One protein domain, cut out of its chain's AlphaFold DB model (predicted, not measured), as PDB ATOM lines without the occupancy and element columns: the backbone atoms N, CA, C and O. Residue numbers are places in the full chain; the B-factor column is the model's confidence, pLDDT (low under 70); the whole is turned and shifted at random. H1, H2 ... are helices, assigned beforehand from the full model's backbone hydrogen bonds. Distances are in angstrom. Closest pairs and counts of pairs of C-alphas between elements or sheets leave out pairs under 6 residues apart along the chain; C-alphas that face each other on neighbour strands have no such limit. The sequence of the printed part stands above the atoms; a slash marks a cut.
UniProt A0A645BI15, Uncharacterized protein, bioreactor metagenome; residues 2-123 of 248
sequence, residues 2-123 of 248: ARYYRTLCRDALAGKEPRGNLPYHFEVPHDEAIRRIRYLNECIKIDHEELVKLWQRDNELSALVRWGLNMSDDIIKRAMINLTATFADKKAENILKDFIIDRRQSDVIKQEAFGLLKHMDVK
ATOM      1  N   ALA A   2       3.842  77.916 146.780       55.62
ATOM      2  CA  ALA A   2       4.125  76.750 145.933       55.62
ATOM      3  C   ALA A   2       2.905  76.000 145.347       55.62
ATOM      4  O   ALA A   2       3.041  75.437 144.272       55.62
ATOM      5  N   ARG A   3       1.725  75.964 145.996       64.75
ATOM      6  CA  ARG A   3       0.587  75.140 145.518       64.75
ATOM      7  C   ARG A   3       0.014  75.623 144.183       64.75
ATOM      8  O   ARG A   3      -0.139  74.799 143.297       64.75
ATOM      9  N   TYR A   4      -0.235  76.927 144.026       69.44
ATOM     10  CA  TYR A   4      -0.760  77.496 142.775       69.44
ATOM     11  C   TYR A   4       0.160  77.167 141.594       69.44
ATOM     12  O   TYR A   4      -0.269  76.511 140.651       69.44
ATOM     13  N   TYR A   5       1.450  77.497 141.710       70.00
ATOM     14  CA  TYR A   5       2.432  77.208 140.665       70.00
ATOM     15  C   TYR A   5       2.672  75.704 140.466       70.00
ATOM     16  O   TYR A   5       2.804  75.267 139.333       70.00
ATOM     17  N   ARG A   6       2.652  74.872 141.520       71.12
ATOM     18  CA  ARG A   6       2.734  73.402 141.378       71.12
ATOM     19  C   ARG A   6       1.538  72.828 140.629       71.12
ATOM     20  O   ARG A   6       1.726  71.931 139.816       71.12
ATOM     21  N   THR A   7       0.330  73.311 140.910       73.12
ATOM     22  CA  THR A   7      -0.877  72.894 140.192       73.12
ATOM     23  C   THR A   7      -0.810  73.349 138.740       73.12
ATOM     24  O   THR A   7      -1.082  72.547 137.862       73.12
ATOM     25  N   LEU A   8      -0.339  74.572 138.483       73.81
ATOM     26  CA  LEU A   8      -0.162  75.108 137.133       73.81
ATOM     27  C   LEU A   8       0.876  74.302 136.333       73.81
ATOM     28  O   LEU A   8       0.601  73.900 135.207       73.81
ATOM     29  N   CYS A   9       2.013  73.953 136.944       72.19
ATOM     30  CA  CYS A   9       2.999  73.050 136.343       72.19
ATOM     31  C   CYS A   9       2.429  71.644 136.112       72.19
ATOM     32  O   CYS A   9       2.686  71.046 135.074       72.19
ATOM     33  N   ARG A  10       1.652  71.099 137.058       77.31
ATOM     34  CA  ARG A  10       1.032  69.771 136.922       77.31
ATOM     35  C   ARG A  10      -0.026  69.750 135.817       77.31
ATOM     36  O   ARG A  10      -0.091  68.777 135.079       77.31
ATOM     37  N   ASP A  11      -0.833  70.799 135.703       78.75
ATOM     38  CA  ASP A  11      -1.857  70.927 134.666       78.75
ATOM     39  C   ASP A  11      -1.223  71.131 133.281       78.75
ATOM     40  O   ASP A  11      -1.665  70.496 132.324       78.75
ATOM     41  N   ALA A  12      -0.133  71.904 133.185       74.88
ATOM     42  CA  ALA A  12       0.657  72.031 131.959       74.88
ATOM     43  C   ALA A  12       1.307  70.695 131.546       74.88
ATOM     44  O   ALA A  12       1.243  70.312 130.381       74.88
ATOM     45  N   LEU A  13       1.866  69.939 132.501       77.38
ATOM     46  CA  LEU A  13       2.390  68.584 132.258       77.38
ATOM     47  C   LEU A  13       1.298  67.595 131.821       77.38
ATOM     48  O   LEU A  13       1.589  66.638 131.113       77.38
ATOM     49  N   ALA A  14       0.049  67.824 132.233       81.12
ATOM     50  CA  ALA A  14      -1.115  67.032 131.842       81.12
ATOM     51  C   ALA A  14      -1.767  67.506 130.524       81.12
ATOM     52  O   ALA A  14      -2.852  67.035 130.191       81.12
ATOM     53  N   GLY A  15      -1.141  68.440 129.795       73.69
ATOM     54  CA  GLY A  15      -1.614  68.922 128.493       73.69
ATOM     55  C   GLY A  15      -2.861  69.809 128.550       73.69
ATOM     56  O   GLY A  15      -3.503  70.018 127.524       73.69
ATOM     57  N   LYS A  16      -3.234  70.322 129.728       73.94
ATOM     58  CA  LYS A  16      -4.352  71.264 129.852       73.94
ATOM     59  C   LYS A  16      -3.901  72.662 129.447       73.94
ATOM     60  O   LYS A  16      -2.796  73.078 129.795       73.94
ATOM     61  N   GLU A  17      -4.778  73.400 128.769       61.34
ATOM     62  CA  GLU A  17      -4.486  74.786 128.413       61.34
ATOM     63  C   GLU A  17      -4.217  75.643 129.663       61.34
ATOM     64  O   GLU A  17      -4.921  75.511 130.677       61.34
ATOM     65  N   PRO A  18      -3.196  76.517 129.620       59.19
ATOM     66  CA  PRO A  18      -2.866  77.381 130.740       59.19
ATOM     67  C   PRO A  18      -4.041  78.313 131.045       59.19
ATOM     68  O   PRO A  18      -4.544  79.028 130.179       59.19
ATOM     69  N   ARG A  19      -4.475  78.330 132.310       60.97
ATOM     70  CA  ARG A  19      -5.484  79.277 132.796       60.97
ATOM     71  C   ARG A  19      -4.862  80.673 132.922       60.97
ATOM     72  O   ARG A  19      -4.478  81.079 134.015       60.97
ATOM     73  N   GLY A  20      -4.779  81.383 131.799       60.72
ATOM     74  CA  GLY A  20      -4.372  82.788 131.715       60.72
ATOM     75  C   GLY A  20      -2.860  83.038 131.645       60.72
ATOM     76  O   GLY A  20      -2.041  82.124 131.748       60.72
ATOM     77  N   ASN A  21      -2.501  84.312 131.455       55.97
ATOM     78  CA  ASN A  21      -1.113  84.770 131.387       55.97
ATOM     79  C   ASN A  21      -0.466  84.764 132.778       55.97
ATOM     80  O   ASN A  21      -1.046  85.259 133.746       55.97
ATOM     81  N   LEU A  22       0.759  84.240 132.867       54.41
ATOM     82  CA  LEU A  22       1.555  84.300 134.090       54.41
ATOM     83  C   LEU A  22       1.967  85.756 134.361       54.41
ATOM     84  O   LEU A  22       2.589  86.374 133.492       54.41
ATOM     85  N   PRO A  23       1.636  86.327 135.531       50.22
ATOM     86  CA  PRO A  23       2.061  87.678 135.860       50.22
ATOM     87  C   PRO A  23       3.592  87.760 135.973       50.22
ATOM     88  O   PRO A  23       4.250  86.863 136.494       50.22
ATOM     89  N   TYR A  24       4.150  88.870 135.486       40.84
ATOM     90  CA  TYR A  24       5.594  89.157 135.467       40.84
ATOM     91  C   TYR A  24       6.173  89.472 136.857       40.84
ATOM     92  O   TYR A  24       7.384  89.617 137.023       40.84
ATOM     93  N   HIS A  25       5.313  89.639 137.861       48.06
ATOM     94  CA  HIS A  25       5.688  89.825 139.257       48.06
ATOM     95  C   HIS A  25       5.356  88.545 140.014       48.06
ATOM     96  O   HIS A  25       4.334  87.918 139.746       48.06
ATOM     97  N   PHE A  26       6.216  88.157 140.960       51.12
ATOM     98  CA  PHE A  26       6.065  86.968 141.813       51.12
ATOM     99  C   PHE A  26       4.911  87.099 142.829       51.12
ATOM    100  O   PHE A  26       4.996  86.651 143.972       51.12
ATOM    101  N   GLU A  27       3.812  87.706 142.408       62.62
ATOM    102  CA  GLU A  27       2.549  87.794 143.108       62.62
ATOM    103  C   GLU A  27       1.600  86.753 142.516       62.62
ATOM    104  O   GLU A  27       1.741  86.307 141.376       62.62
ATOM    105  N   VAL A  28       0.646  86.292 143.316       65.31
ATOM    106  CA  VAL A  28      -0.442  85.499 142.745       65.31
ATOM    107  C   VAL A  28      -1.386  86.415 141.975       65.31
ATOM    108  O   VAL A  28      -1.578  87.549 142.411       65.31
ATOM    109  N   PRO A  29      -2.012  85.935 140.885       77.00
ATOM    110  CA  PRO A  29      -3.032  86.707 140.183       77.00
ATOM    111  C   PRO A  29      -4.092  87.248 141.149       77.00
ATOM    112  O   PRO A  29      -4.418  86.585 142.138       77.00
ATOM    113  N   HIS A  30      -4.653  88.422 140.846       74.19
ATOM    114  CA  HIS A  30      -5.616  89.105 141.719       74.19
ATOM    115  C   HIS A  30      -6.768  88.194 142.171       74.19
ATOM    116  O   HIS A  30      -7.087  88.157 143.359       74.19
ATOM    117  N   ASP A  31      -7.322  87.383 141.268       77.88
ATOM    118  CA  ASP A  31      -8.404  86.446 141.589       77.88
ATOM    119  C   ASP A  31      -7.995  85.392 142.630       77.88
ATOM    120  O   ASP A  31      -8.759  85.049 143.534       77.88
ATOM    121  N   GLU A  32      -6.760  84.896 142.545       80.06
ATOM    122  CA  GLU A  32      -6.212  83.941 143.509       80.06
ATOM    123  C   GLU A  32      -5.907  84.626 144.850       80.06
ATOM    124  O   GLU A  32      -6.133  84.028 145.901       80.06
ATOM    125  N   ALA A  33      -5.459  85.886 144.851       79.19
ATOM    126  CA  ALA A  33      -5.303  86.662 146.083       79.19
ATOM    127  C   ALA A  33      -6.653  86.853 146.799       79.19
ATOM    128  O   ALA A  33      -6.762  86.564 147.993       79.19
ATOM    129  N   ILE A  34      -7.702  87.241 146.064       82.06
ATOM    130  CA  ILE A  34      -9.072  87.374 146.587       82.06
ATOM    131  C   ILE A  34      -9.566  86.037 147.146       82.06
ATOM    132  O   ILE A  34     -10.126  85.992 148.243       82.06
ATOM    133  N   ARG A  35      -9.332  84.932 146.429       85.12
ATOM    134  CA  ARG A  35      -9.710  83.590 146.887       85.12
ATOM    135  C   ARG A  35      -9.037  83.223 148.210       85.12
ATOM    136  O   ARG A  35      -9.701  82.681 149.092       85.12
ATOM    137  N   ARG A  36      -7.746  83.524 148.363       86.44
ATOM    138  CA  ARG A  36      -6.991  83.262 149.598       86.44
ATOM    139  C   ARG A  36      -7.477  84.100 150.768       86.44
ATOM    140  O   ARG A  36      -7.650  83.556 151.851       86.44
ATOM    141  N   ILE A  37      -7.736  85.388 150.544       83.81
ATOM    142  CA  ILE A  37      -8.301  86.277 151.568       83.81
ATOM    143  C   ILE A  37      -9.682  85.778 151.990       83.81
ATOM    144  O   ILE A  37      -9.967  85.690 153.180       83.81
ATOM    145  N   ARG A  38     -10.527  85.376 151.032       85.19
ATOM    146  CA  ARG A  38     -11.842  84.803 151.335       85.19
ATOM    147  C   ARG A  38     -11.715  83.547 152.190       85.19
ATOM    148  O   ARG A  38     -12.407  83.441 153.189       85.19
ATOM    149  N   TYR A  39     -10.812  82.637 151.833       85.69
ATOM    150  CA  TYR A  39     -10.564  81.437 152.628       85.69
ATOM    151  C   TYR A  39     -10.097  81.773 154.052       85.69
ATOM    152  O   TYR A  39     -10.651  81.239 155.005       85.69
ATOM    153  N   LEU A  40      -9.145  82.702 154.212       84.88
ATOM    154  CA  LEU A  40      -8.699  83.168 155.531       84.88
ATOM    155  C   LEU A  40      -9.858  83.761 156.347       84.88
ATOM    156  O   LEU A  40      -9.985  83.454 157.528       84.88
ATOM    157  N   ASN A  41     -10.735  84.544 155.717       84.12
ATOM    158  CA  ASN A  41     -11.919  85.097 156.372       84.12
ATOM    159  C   ASN A  41     -12.919  84.013 156.797       84.12
ATOM    160  O   ASN A  41     -13.525  84.144 157.854       84.12
ATOM    161  N   GLU A  42     -13.093  82.944 156.014       85.00
ATOM    162  CA  GLU A  42     -13.924  81.803 156.423       85.00
ATOM    163  C   GLU A  42     -13.289  81.020 157.582       85.00
ATOM    164  O   GLU A  42     -13.993  80.618 158.505       85.00
ATOM    165  N   CYS A  43     -11.959  80.871 157.605       80.44
ATOM    166  CA  CYS A  43     -11.248  80.248 158.727       80.44
ATOM    167  C   CYS A  43     -11.405  81.014 160.050       80.44
ATOM    168  O   CYS A  43     -11.317  80.410 161.109       80.44
ATOM    169  N   ILE A  44     -11.642  82.326 160.019       74.94
ATOM    170  CA  ILE A  44     -11.864  83.117 161.242       74.94
ATOM    171  C   ILE A  44     -13.284  82.908 161.802       74.94
ATOM    172  O   ILE A  44     -13.531  83.174 162.974       74.94
ATOM    173  N   LYS A  45     -14.229  82.428 160.983       83.62
ATOM    174  CA  LYS A  45     -15.635  82.234 161.382       83.62
ATOM    175  C   LYS A  45     -15.919  80.876 162.017       83.62
ATOM    176  O   LYS A  45     -16.991  80.695 162.587       83.62
ATOM    177  N   ILE A  46     -15.021  79.910 161.848       85.62
ATOM    178  CA  ILE A  46     -15.172  78.580 162.441       85.62
ATOM    179  C   ILE A  46     -14.724  78.589 163.900       85.62
ATOM    180  O   ILE A  46     -13.944  79.445 164.317       85.62
ATOM    181  N   ASP A  47     -15.224  77.622 164.667       89.50
ATOM    182  CA  ASP A  47     -14.853  77.472 166.068       89.50
ATOM    183  C   ASP A  47     -13.341  77.248 166.235       89.50
ATOM    184  O   ASP A  47     -12.682  76.642 165.380       89.50
ATOM    185  N   HIS A  48     -12.788  77.741 167.346       86.00
ATOM    186  CA  HIS A  48     -11.352  77.691 167.596       86.00
ATOM    187  C   HIS A  48     -10.819  76.252 167.609       86.00
ATOM    188  O   HIS A  48      -9.743  76.005 167.064       86.00
ATOM    189  N   GLU A  49     -11.570  75.283 168.142       88.12
ATOM    190  CA  GLU A  49     -11.129  73.884 168.153       88.12
ATOM    191  C   GLU A  49     -10.996  73.314 166.734       88.12
ATOM    192  O   GLU A  49     -10.024  72.623 166.413       88.12
ATOM    193  N   GLU A  50     -11.943  73.635 165.851       89.00
ATOM    194  CA  GLU A  50     -11.906  73.221 164.446       89.00
ATOM    195  C   GLU A  50     -10.779  73.923 163.680       89.00
ATOM    196  O   GLU A  50     -10.089  73.305 162.864       89.00
ATOM    197  N   LEU A  51     -10.526  75.193 163.991       89.44
ATOM    198  CA  LEU A  51      -9.413  75.945 163.424       89.44
ATOM    199  C   LEU A  51      -8.055  75.354 163.834       89.44
ATOM    200  O   LEU A  51      -7.164  75.219 162.991       89.44
ATOM    201  N   VAL A  52      -7.903  74.935 165.094       90.38
ATOM    202  CA  VAL A  52      -6.708  74.225 165.580       90.38
ATOM    203  C   VAL A  52      -6.550  72.884 164.860       90.38
ATOM    204  O   VAL A  52      -5.451  72.559 164.405       90.38
ATOM    205  N   LYS A  53      -7.631  72.113 164.668       90.25
ATOM    206  CA  LYS A  53      -7.577  70.856 163.896       90.25
ATOM    207  C   LYS A  53      -7.108  71.095 162.463       90.25
ATOM    208  O   LYS A  53      -6.263  70.343 161.976       90.25
ATOM    209  N   LEU A  54      -7.599  72.139 161.793       88.50
ATOM    210  CA  LEU A  54      -7.137  72.512 160.451       88.50
ATOM    211  C   LEU A  54      -5.655  72.895 160.443       88.50
ATOM    212  O   LEU A  54      -4.905  72.424 159.589       88.50
ATOM    213  N   TRP A  55      -5.225  73.695 161.418       91.38
ATOM    214  CA  TRP A  55      -3.835  74.113 161.577       91.38
ATOM    215  C   TRP A  55      -2.857  72.943 161.758       91.38
ATOM    216  O   TRP A  55      -1.743  72.986 161.222       91.38
ATOM    217  N   GLN A  56      -3.273  71.910 162.499       89.62
ATOM    218  CA  GLN A  56      -2.468  70.712 162.753       89.62
ATOM    219  C   GLN A  56      -2.529  69.696 161.607       89.62
ATOM    220  O   GLN A  56      -1.537  69.029 161.318       89.62
ATOM    221  N   ARG A  57      -3.686  69.560 160.946       84.56
ATOM    222  CA  ARG A  57      -3.907  68.541 159.911       84.56
ATOM    223  C   ARG A  57      -3.077  68.791 158.660       84.56
ATOM    224  O   ARG A  57      -2.598  67.828 158.058       84.56
ATOM    225  N   ASP A  58      -2.942  70.047 158.232       77.19
ATOM    226  CA  ASP A  58      -2.177  70.367 157.032       77.19
ATOM    227  C   ASP A  58      -1.332  71.651 157.125       77.19
ATOM    228  O   ASP A  58      -1.314  72.398 158.107       77.19
ATOM    229  N   ASN A  59      -0.557  71.887 156.063       83.94
ATOM    230  CA  ASN A  59       0.278  73.077 155.930       83.94
ATOM    231  C   ASN A  59      -0.365  74.187 155.086       83.94
ATOM    232  O   ASN A  59       0.270  75.227 154.902       83.94
ATOM    233  N   GLU A  60      -1.587  74.016 154.583       86.31
ATOM    234  CA  GLU A  60      -2.298  74.999 153.766       86.31
ATOM    235  C   GLU A  60      -2.558  76.279 154.553       86.31
ATOM    236  O   GLU A  60      -2.090  77.339 154.131       86.31
ATOM    237  N   LEU A  61      -3.187  76.184 155.729       88.75
ATOM    238  CA  LEU A  61      -3.479  77.364 156.548       88.75
ATOM    239  C   LEU A  61      -2.194  78.122 156.907       88.75
ATOM    240  O   LEU A  61      -2.096  79.332 156.717       88.75
ATOM    241  N   SER A  62      -1.143  77.405 157.308       90.06
ATOM    242  CA  SER A  62       0.152  78.025 157.608       90.06
ATOM    243  C   SER A  62       0.855  78.629 156.392       90.06
ATOM    244  O   SER A  62       1.546  79.639 156.511       90.06
ATOM    245  N   ALA A  63       0.672  78.053 155.202       88.12
ATOM    246  CA  ALA A  63       1.209  78.608 153.967       88.12
ATOM    247  C   ALA A  63       0.460  79.879 153.544       88.12
ATOM    248  O   ALA A  63       1.073  80.762 152.938       88.12
ATOM    249  N   LEU A  64      -0.835  79.974 153.856       89.00
ATOM    250  CA  LEU A  64      -1.645  81.171 153.642       89.00
ATOM    251  C   LEU A  64      -1.294  82.273 154.636       89.00
ATOM    252  O   LEU A  64      -1.082  83.400 154.207       89.00
ATOM    253  N   VAL A  65      -1.118  81.939 155.915       91.56
ATOM    254  CA  VAL A  65      -0.603  82.869 156.931       91.56
ATOM    255  C   VAL A  65       0.752  83.434 156.505       91.56
ATOM    256  O   VAL A  65       0.924  84.647 156.425       91.56
ATOM    257  N   ARG A  66       1.708  82.571 156.127       90.75
ATOM    258  CA  ARG A  66       3.025  83.007 155.627       90.75
ATOM    259  C   ARG A  66       2.923  83.865 154.367       90.75
ATOM    260  O   ARG A  66       3.754  84.743 154.163       90.75
ATOM    261  N   TRP A  67       1.940  83.615 153.502       88.94
ATOM    262  CA  TRP A  67       1.678  84.472 152.346       88.94
ATOM    263  C   TRP A  67       1.140  85.843 152.776       88.94
ATOM    264  O   TRP A  67       1.675  86.849 152.321       88.94
ATOM    265  N   GLY A  68       0.174  85.887 153.698       89.44
ATOM    266  CA  GLY A  68      -0.386  87.123 154.246       89.44
ATOM    267  C   GLY A  68       0.661  88.000 154.941       89.44
ATOM    268  O   GLY A  68       0.688  89.206 154.730       89.44
ATOM    269  N   LEU A  69       1.602  87.396 155.676       91.00
ATOM    270  CA  LEU A  69       2.724  88.105 156.314       91.00
ATOM    271  C   LEU A  69       3.709  88.753 155.321       91.00
ATOM    272  O   LEU A  69       4.480  89.631 155.704       91.00
ATOM    273  N   ASN A  70       3.705  88.325 154.056       87.62
ATOM    274  CA  ASN A  70       4.528  88.911 152.995       87.62
ATOM    275  C   ASN A  70       3.768  89.951 152.151       87.62
ATOM    276  O   ASN A  70       4.361  90.511 151.230       87.62
ATOM    277  N   MET A  71       2.480  90.203 152.417       85.06
ATOM    278  CA  MET A  71       1.735  91.267 151.731       85.06
ATOM    279  C   MET A  71       2.235  92.642 152.182       85.06
ATOM    280  O   MET A  71       2.813  92.768 153.254       85.06
ATOM    281  N   SER A  72       2.032  93.685 151.378       83.25
ATOM    282  CA  SER A  72       2.445  95.051 151.734       83.25
ATOM    283  C   SER A  72       1.602  95.663 152.859       83.25
ATOM    284  O   SER A  72       2.108  96.506 153.593       83.25
ATOM    285  N   ASP A  73       0.351  95.223 153.006       86.62
ATOM    286  CA  ASP A  73      -0.633  95.792 153.925       86.62
ATOM    287  C   ASP A  73      -0.385  95.380 155.386       86.62
ATOM    288  O   ASP A  73      -0.461  94.206 155.765       86.62
ATOM    289  N   ASP A  74      -0.122  96.380 156.220       86.88
ATOM    290  CA  ASP A  74       0.145  96.229 157.645       86.88
ATOM    291  C   ASP A  74      -1.081  95.746 158.445       86.88
ATOM    292  O   ASP A  74      -0.914  95.013 159.420       86.88
ATOM    293  N   ILE A  75      -2.311  96.051 158.015       88.19
ATOM    294  CA  ILE A  75      -3.549  95.542 158.633       88.19
ATOM    295  C   ILE A  75      -3.631  94.026 158.447       88.19
ATOM    296  O   ILE A  75      -3.895  93.291 159.402       88.19
ATOM    297  N   ILE A  76      -3.348  93.544 157.232       87.81
ATOM    298  CA  ILE A  76      -3.332  92.106 156.935       87.81
ATOM    299  C   ILE A  76      -2.255  91.416 157.772       87.81
ATOM    300  O   ILE A  76      -2.536  90.404 158.414       87.81
ATOM    301  N   LYS A  77      -1.041  91.973 157.832       92.69
ATOM    302  CA  LYS A  77       0.043  91.412 158.655       92.69
ATOM    303  C   LYS A  77      -0.342  91.323 160.128       92.69
ATOM    304  O   LYS A  77      -0.123  90.274 160.730       92.69
ATOM    305  N   ARG A  78      -0.949  92.374 160.694       93.25
ATOM    306  CA  ARG A  78      -1.437  92.372 162.084       93.25
ATOM    307  C   ARG A  78      -2.459  91.267 162.315       93.25
ATOM    308  O   ARG A  78      -2.336  90.521 163.285       93.25
ATOM    309  N   ALA A  79      -3.426  91.105 161.416       91.00
ATOM    310  CA  ALA A  79      -4.384  90.005 161.503       91.00
ATOM    311  C   ALA A  79      -3.678  88.638 161.468       91.00
ATOM    312  O   ALA A  79      -3.991  87.761 162.272       91.00
ATOM    313  N   MET A  80      -2.680  88.468 160.594       94.25
ATOM    314  CA  MET A  80      -1.930  87.215 160.476       94.25
ATOM    315  C   MET A  80      -1.085  86.899 161.716       94.25
ATOM    316  O   MET A  80      -1.094  85.747 162.151       94.25
ATOM    317  N   ILE A  81      -0.367  87.866 162.307       95.25
ATOM    318  CA  ILE A  81       0.423  87.605 163.526       95.25
ATOM    319  C   ILE A  81      -0.484  87.271 164.714       95.25
ATOM    320  O   ILE A  81      -0.181  86.335 165.449       95.25
ATOM    321  N   ASN A  82      -1.626  87.956 164.852       93.69
ATOM    322  CA  ASN A  82      -2.590  87.685 165.917       93.69
ATOM    323  C   ASN A  82      -3.206  86.293 165.756       93.69
ATOM    324  O   ASN A  82      -3.174  85.505 166.696       93.69
ATOM    325  N   LEU A  83      -3.678  85.954 164.550       92.44
ATOM    326  CA  LEU A  83      -4.181  84.616 164.232       92.44
ATOM    327  C   LEU A  83      -3.136  83.541 164.554       92.44
ATOM    328  O   LEU A  83      -3.444  82.555 165.215       92.44
ATOM    329  N   THR A  84      -1.892  83.751 164.122       94.56
ATOM    330  CA  THR A  84      -0.788  82.817 164.378       94.56
ATOM    331  C   THR A  84      -0.580  82.597 165.873       94.56
ATOM    332  O   THR A  84      -0.418  81.460 166.305       94.56
ATOM    333  N   ALA A  85      -0.618  83.666 166.668       94.12
ATOM    334  CA  ALA A  85      -0.391  83.584 168.103       94.12
ATOM    335  C   ALA A  85      -1.450  82.754 168.841       94.12
ATOM    336  O   ALA A  85      -1.120  82.111 169.836       94.12
ATOM    337  N   THR A  86      -2.688  82.698 168.332       92.75
ATOM    338  CA  THR A  86      -3.769  81.914 168.962       92.75
ATOM    339  C   THR A  86      -3.473  80.417 169.051       92.75
ATOM    340  O   THR A  86      -3.993  79.753 169.940       92.75
ATOM    341  N   PHE A  87      -2.625  79.876 168.168       93.38
ATOM    342  CA  PHE A  87      -2.301  78.448 168.170       93.38
ATOM    343  C   PHE A  87      -1.311  78.046 169.267       93.38
ATOM    344  O   PHE A  87      -1.268  76.870 169.614       93.38
ATOM    345  N   ALA A  88      -0.505  78.990 169.777       91.81
ATOM    346  CA  ALA A  88       0.459  78.781 170.866       91.81
ATOM    347  C   ALA A  88       1.355  77.523 170.739       91.81
ATOM    348  O   ALA A  88       1.822  76.977 171.736       91.81
ATOM    349  N   ASP A  89       1.618  77.053 169.515       92.94
ATOM    350  CA  ASP A  89       2.407  75.851 169.249       92.94
ATOM    351  C   ASP A  89       3.781  76.179 168.643       92.94
ATOM    352  O   ASP A  89       4.112  77.325 168.313       92.94
ATOM    353  N   LYS A  90       4.612  75.146 168.453       89.88
ATOM    354  CA  LYS A  90       5.968  75.335 167.920       89.88
ATOM    355  C   LYS A  90       5.976  75.894 166.493       89.88
ATOM    356  O   LYS A  90       6.912  76.586 166.091       89.88
ATOM    357  N   LYS A  91       4.943  75.587 165.708       92.12
ATOM    358  CA  LYS A  91       4.800  76.037 164.320       92.12
ATOM    359  C   LYS A  91       4.485  77.534 164.272       92.12
ATOM    360  O   LYS A  91       5.106  78.247 163.484       92.12
ATOM    361  N   ALA A  92       3.588  78.003 165.134       94.44
ATOM    362  CA  ALA A  92       3.264  79.407 165.330       94.44
ATOM    363  C   ALA A  92       4.464  80.201 165.857       94.44
ATOM    364  O   ALA A  92       4.792  81.244 165.291       94.44
ATOM    365  N   GLU A  93       5.171  79.669 166.862       93.06
ATOM    366  CA  GLU A  93       6.410  80.264 167.378       93.06
ATOM    367  C   GLU A  93       7.405  80.508 166.239       93.06
ATOM    368  O   GLU A  93       7.895  81.622 166.068       93.06
ATOM    369  N   ASN A  94       7.681  79.478 165.434       89.88
ATOM    370  CA  ASN A  94       8.632  79.588 164.335       89.88
ATOM    371  C   ASN A  94       8.182  80.630 163.299       89.88
ATOM    372  O   ASN A  94       9.002  81.412 162.841       89.88
ATOM    373  N   ILE A  95       6.890  80.695 162.955       92.69
ATOM    374  CA  ILE A  95       6.369  81.701 162.011       92.69
ATOM    375  C   ILE A  95       6.585  83.126 162.530       92.69
ATOM    376  O   ILE A  95       7.017  83.992 161.768       92.69
ATOM    377  N   LEU A  96       6.313  83.376 163.811       93.50
ATOM    378  CA  LEU A  96       6.506  84.695 164.411       93.50
ATOM    379  C   LEU A  96       7.993  85.039 164.578       93.50
ATOM    380  O   LEU A  96       8.373  86.179 164.320       93.50
ATOM    381  N   LYS A  97       8.848  84.066 164.926       89.38
ATOM    382  CA  LYS A  97      10.313  84.239 164.947       89.38
ATOM    383  C   LYS A  97      10.868  84.568 163.562       89.38
ATOM    384  O   LYS A  97      11.685  85.477 163.427       89.38
ATOM    385  N   ASP A  98      10.376  83.887 162.529       88.00
ATOM    386  CA  ASP A  98      10.733  84.182 161.142       88.00
ATOM    387  C   ASP A  98      10.341  85.627 160.772       88.00
ATOM    388  O   ASP A  98      11.105  86.334 160.117       88.00
ATOM    389  N   PHE A  99       9.172  86.084 161.236       90.81
ATOM    390  CA  PHE A  99       8.652  87.426 160.969       90.81
ATOM    391  C   PHE A  99       9.494  88.543 161.612       90.81
ATOM    392  O   PHE A  99       9.833  89.516 160.940       90.81
ATOM    393  N   ILE A 100       9.879  88.413 162.887       88.62
ATOM    394  CA  ILE A 100      10.649  89.454 163.602       88.62
ATOM    395  C   ILE A 100      12.103  89.584 163.127       88.62
ATOM    396  O   ILE A 100      12.741  90.617 163.348       88.62
ATOM    397  N   ILE A 101      12.638  88.554 162.470       83.81
ATOM    398  CA  ILE A 101      13.983  88.556 161.876       83.81
ATOM    399  C   ILE A 101      13.976  89.164 160.464       83.81
ATOM    400  O   ILE A 101      15.017  89.619 159.982       83.81
ATOM    401  N   ASP A 102      12.825  89.207 159.792       81.88
ATOM    402  CA  ASP A 102      12.723  89.732 158.435       81.88
ATOM    403  C   ASP A 102      12.900  91.261 158.405       81.88
ATOM    404  O   ASP A 102      12.110  92.042 158.942       81.88
ATOM    405  N   ARG A 103      13.963  91.705 157.725       77.38
ATOM    406  CA  ARG A 103      14.323  93.123 157.584       77.38
ATOM    407  C   ARG A 103      13.286  93.952 156.828       77.38
ATOM    408  O   ARG A 103      13.281  95.168 156.957       77.38
ATOM    409  N   ARG A 104      12.450  93.305 156.014       81.50
ATOM    410  CA  ARG A 104      11.428  93.969 155.193       81.50
ATOM    411  C   ARG A 104      10.202  94.359 156.017       81.50
ATOM    412  O   ARG A 104       9.377  95.135 155.548       81.50
ATOM    413  N   GLN A 105      10.071  93.803 157.221       87.00
ATOM    414  CA  GLN A 105       8.951  94.065 158.114       87.00
ATOM    415  C   GLN A 105       9.212  95.328 158.936       87.00
ATOM    416  O   GLN A 105      10.335  95.549 159.392       87.00
ATOM    417  N   SER A 106       8.171  96.141 159.132       86.25
ATOM    418  CA  SER A 106       8.272  97.375 159.908       86.25
ATOM    419  C   SER A 106       8.487  97.075 161.389       86.25
ATOM    420  O   SER A 106       7.930  96.120 161.941       86.25
ATOM    421  N   ASP A 107       9.268  97.920 162.055       83.31
ATOM    422  CA  ASP A 107       9.574  97.731 163.474       83.31
ATOM    423  C   ASP A 107       8.331  97.894 164.359       83.31
ATOM    424  O   ASP A 107       8.221  97.228 165.386       83.31
ATOM    425  N   VAL A 108       7.341  98.676 163.911       85.56
ATOM    426  CA  VAL A 108       6.037  98.824 164.578       85.56
ATOM    427  C   VAL A 108       5.332  97.471 164.717       85.56
ATOM    428  O   VAL A 108       4.902  97.113 165.809       85.56
ATOM    429  N   ILE A 109       5.247  96.675 163.645       89.44
ATOM    430  CA  ILE A 109       4.572  95.367 163.719       89.44
ATOM    431  C   ILE A 109       5.443  94.335 164.437       89.44
ATOM    432  O   ILE A 109       4.923  93.464 165.136       89.44
ATOM    433  N   LYS A 110       6.774  94.434 164.334       88.56
ATOM    434  CA  LYS A 110       7.668  93.574 165.125       88.56
ATOM    435  C   LYS A 110       7.472  93.780 166.624       88.56
ATOM    436  O   LYS A 110       7.486  92.798 167.361       88.56
ATOM    437  N   GLN A 111       7.235  95.018 167.065       84.94
ATOM    438  CA  GLN A 111       6.905  95.308 168.462       84.94
ATOM    439  C   GLN A 111       5.646  94.574 168.931       84.94
ATOM    440  O   GLN A 111       5.663  93.958 169.997       84.94
ATOM    441  N   GLU A 112       4.591  94.557 168.116       89.75
ATOM    442  CA  GLU A 112       3.379  93.779 168.409       89.75
ATOM    443  C   GLU A 112       3.674  92.271 168.458       89.75
ATOM    444  O   GLU A 112       3.263  91.581 169.393       89.75
ATOM    445  N   ALA A 113       4.461  91.761 167.505       91.56
ATOM    446  CA  ALA A 113       4.851  90.355 167.462       91.56
ATOM    447  C   ALA A 113       5.662  89.914 168.697       91.56
ATOM    448  O   ALA A 113       5.491  88.782 169.148       91.56
ATOM    449  N   PHE A 114       6.484  90.783 169.304       86.12
ATOM    450  CA  PHE A 114       7.136  90.466 170.586       86.12
ATOM    451  C   PHE A 114       6.139  90.283 171.724       86.12
ATOM    452  O   PHE A 114       6.302  89.371 172.535       86.12
ATOM    453  N   GLY A 115       5.109  91.132 171.785       84.62
ATOM    454  CA  GLY A 115       4.035  90.991 172.767       84.62
ATOM    455  C   GLY A 115       3.346  89.631 172.648       84.62
ATOM    456  O   GLY A 115       3.143  88.952 173.654       84.62
ATOM    457  N   LEU A 116       3.082  89.199 171.414       92.50
ATOM    458  CA  LEU A 116       2.477  87.901 171.114       92.50
ATOM    459  C   LEU A 116       3.400  86.723 171.461       92.50
ATOM    460  O   LEU A 116       2.968  85.797 172.140       92.50
ATOM    461  N   LEU A 117       4.680  86.778 171.076       89.75
ATOM    462  CA  LEU A 117       5.673  85.754 171.430       89.75
ATOM    463  C   LEU A 117       5.804  85.590 172.951       89.75
ATOM    464  O   LEU A 117       5.894  84.469 173.445       89.75
ATOM    465  N   LYS A 118       5.767  86.697 173.701       85.44
ATOM    466  CA  LYS A 118       5.773  86.669 175.168       85.44
ATOM    467  C   LYS A 118       4.494  86.050 175.735       85.44
ATOM    468  O   LYS A 118       4.566  85.302 176.703       85.44
ATOM    469  N   HIS A 119       3.337  86.352 175.150       87.81
ATOM    470  CA  HIS A 119       2.059  85.774 175.571       87.81
ATOM    471  C   HIS A 119       1.994  84.256 175.336       87.81
ATOM    472  O   HIS A 119       1.425  83.536 176.147       87.81
ATOM    473  N   MET A 120       2.637  83.773 174.271       90.50
ATOM    474  CA  MET A 120       2.774  82.349 173.945       90.50
ATOM    475  C   MET A 120       3.816  81.600 174.805       90.50
ATOM    476  O   MET A 120       4.108  80.444 174.513       90.50
ATOM    477  N   ASP A 121       4.419  82.248 175.808       85.38
ATOM    478  CA  ASP A 121       5.489  81.689 176.654       85.38
ATOM    479  C   ASP A 121       6.676  81.122 175.847       85.38
ATOM    480  O   ASP A 121       7.280  80.091 176.161       85.38
ATOM    481  N   VAL A 122       7.009  81.795 174.741       83.62
ATOM    482  CA  VAL A 122       8.098  81.367 173.866       83.62
ATOM    483  C   VAL A 122       9.425  81.457 174.599       83.62
ATOM    484  O   VAL A 122       9.848  82.527 175.041       83.62
ATOM    485  N   LYS A 123      10.130  80.322 174.643       73.19
ATOM    486  CA  LYS A 123      11.449  80.246 175.263       73.19
ATOM    487  C   LYS A 123      12.450  81.154 174.556       73.19
ATOM    488  O   LYS A 123      12.602  81.155 173.329       73.19
TER     489      LYS A 123
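Overview. This is residues 2 to 123 of the 248 residues of an uncharacterized protein of bioreactor metagenome (UniProt A0A645BI15). Three helices, H5, H6 and H7, stand side by side in an up-and-down bundle at one end of an elongated domain, and H4 packs on H5. The long helix H2 crosses H4 with its residues 36 to 40, H3 makes a corner with H4, and H1 lies toward the other end of the long axis, touching no helix. The printed part has 122 residues with seven named helices, H1 to H7 along the chain, and no named strand; the class is all helix. It is only just compact, close to loose, with a radius of gyration of the C-alphas of 16.1 A, and spans 50 by 32 by 23 A.

Along the chain. H1, residues 2 to 13, begins at C-alpha 2 at (4.125, 76.750, 145.933) and is 16.0 A long. H2, residues 30 to 45, begins at C-alpha 30 at (-5.616, 89.105, 141.719) and is the longest, 23.1 A. H3 is residues 48 to 57 and H4 residues 60 to 68. H5, residues 74 to 86, is 18.7 A long, and H6, residues 90 to 101, is 16.6 A. H7, residues 107 to 119, is 18.6 A long and ends at C-alpha 119 at (2.059, 85.774, 175.571).

Arrangement. In the bundle, each helix running against the one before it, H5 and H6 touch and form a hairpin at a shallow tilt of 32 degrees, only just short of steep; the closest C-alphas are those of Thr 84 and Ala 92, 5.4 A. H6 and H7, also a hairpin, touch at a shallow tilt of 27 degrees, with the C-alphas of Ile 100 and Lys 110 closest at 5.3 A. H5 and H7 touch and run the same way at 11 degrees, closest at the C-alphas of Ala 85 and Leu 116, 6.0 A. H4 and H5 form a third hairpin, closest at the C-alphas of Val 65 and Met 80, 5.8 A. H2 and H4 only just touch, with 3 pairs of C-alphas within 8 A, the closest being Arg 36 and Leu 64 at 7.0 A, at a steep tilt of 63 degrees. H3 and H4 touch only at the corner, and only just, with 3 pairs of C-alphas within 8 A; the C-alphas of Trp 55 and Leu 61 are closest at 6.0 A. H1 and H2 are apart, but only just, at 8.5 A. Every O i to N i+4 pair is within hydrogen-bond range in H1, H3, H4, H5, H6 and H7; in H2 it is 11 of 12.

Size, cuts and confidence. The C-alphas farthest apart, those of Gly 15 and Lys 118, are 50.5 A from each other. The printed part has no cut. The link from H1 to H2, 16 residues, is long; the other five are tight. The mean pLDDT of the printed part is 82.4, and residues 2 to 4 and 17 to 28 are under 70.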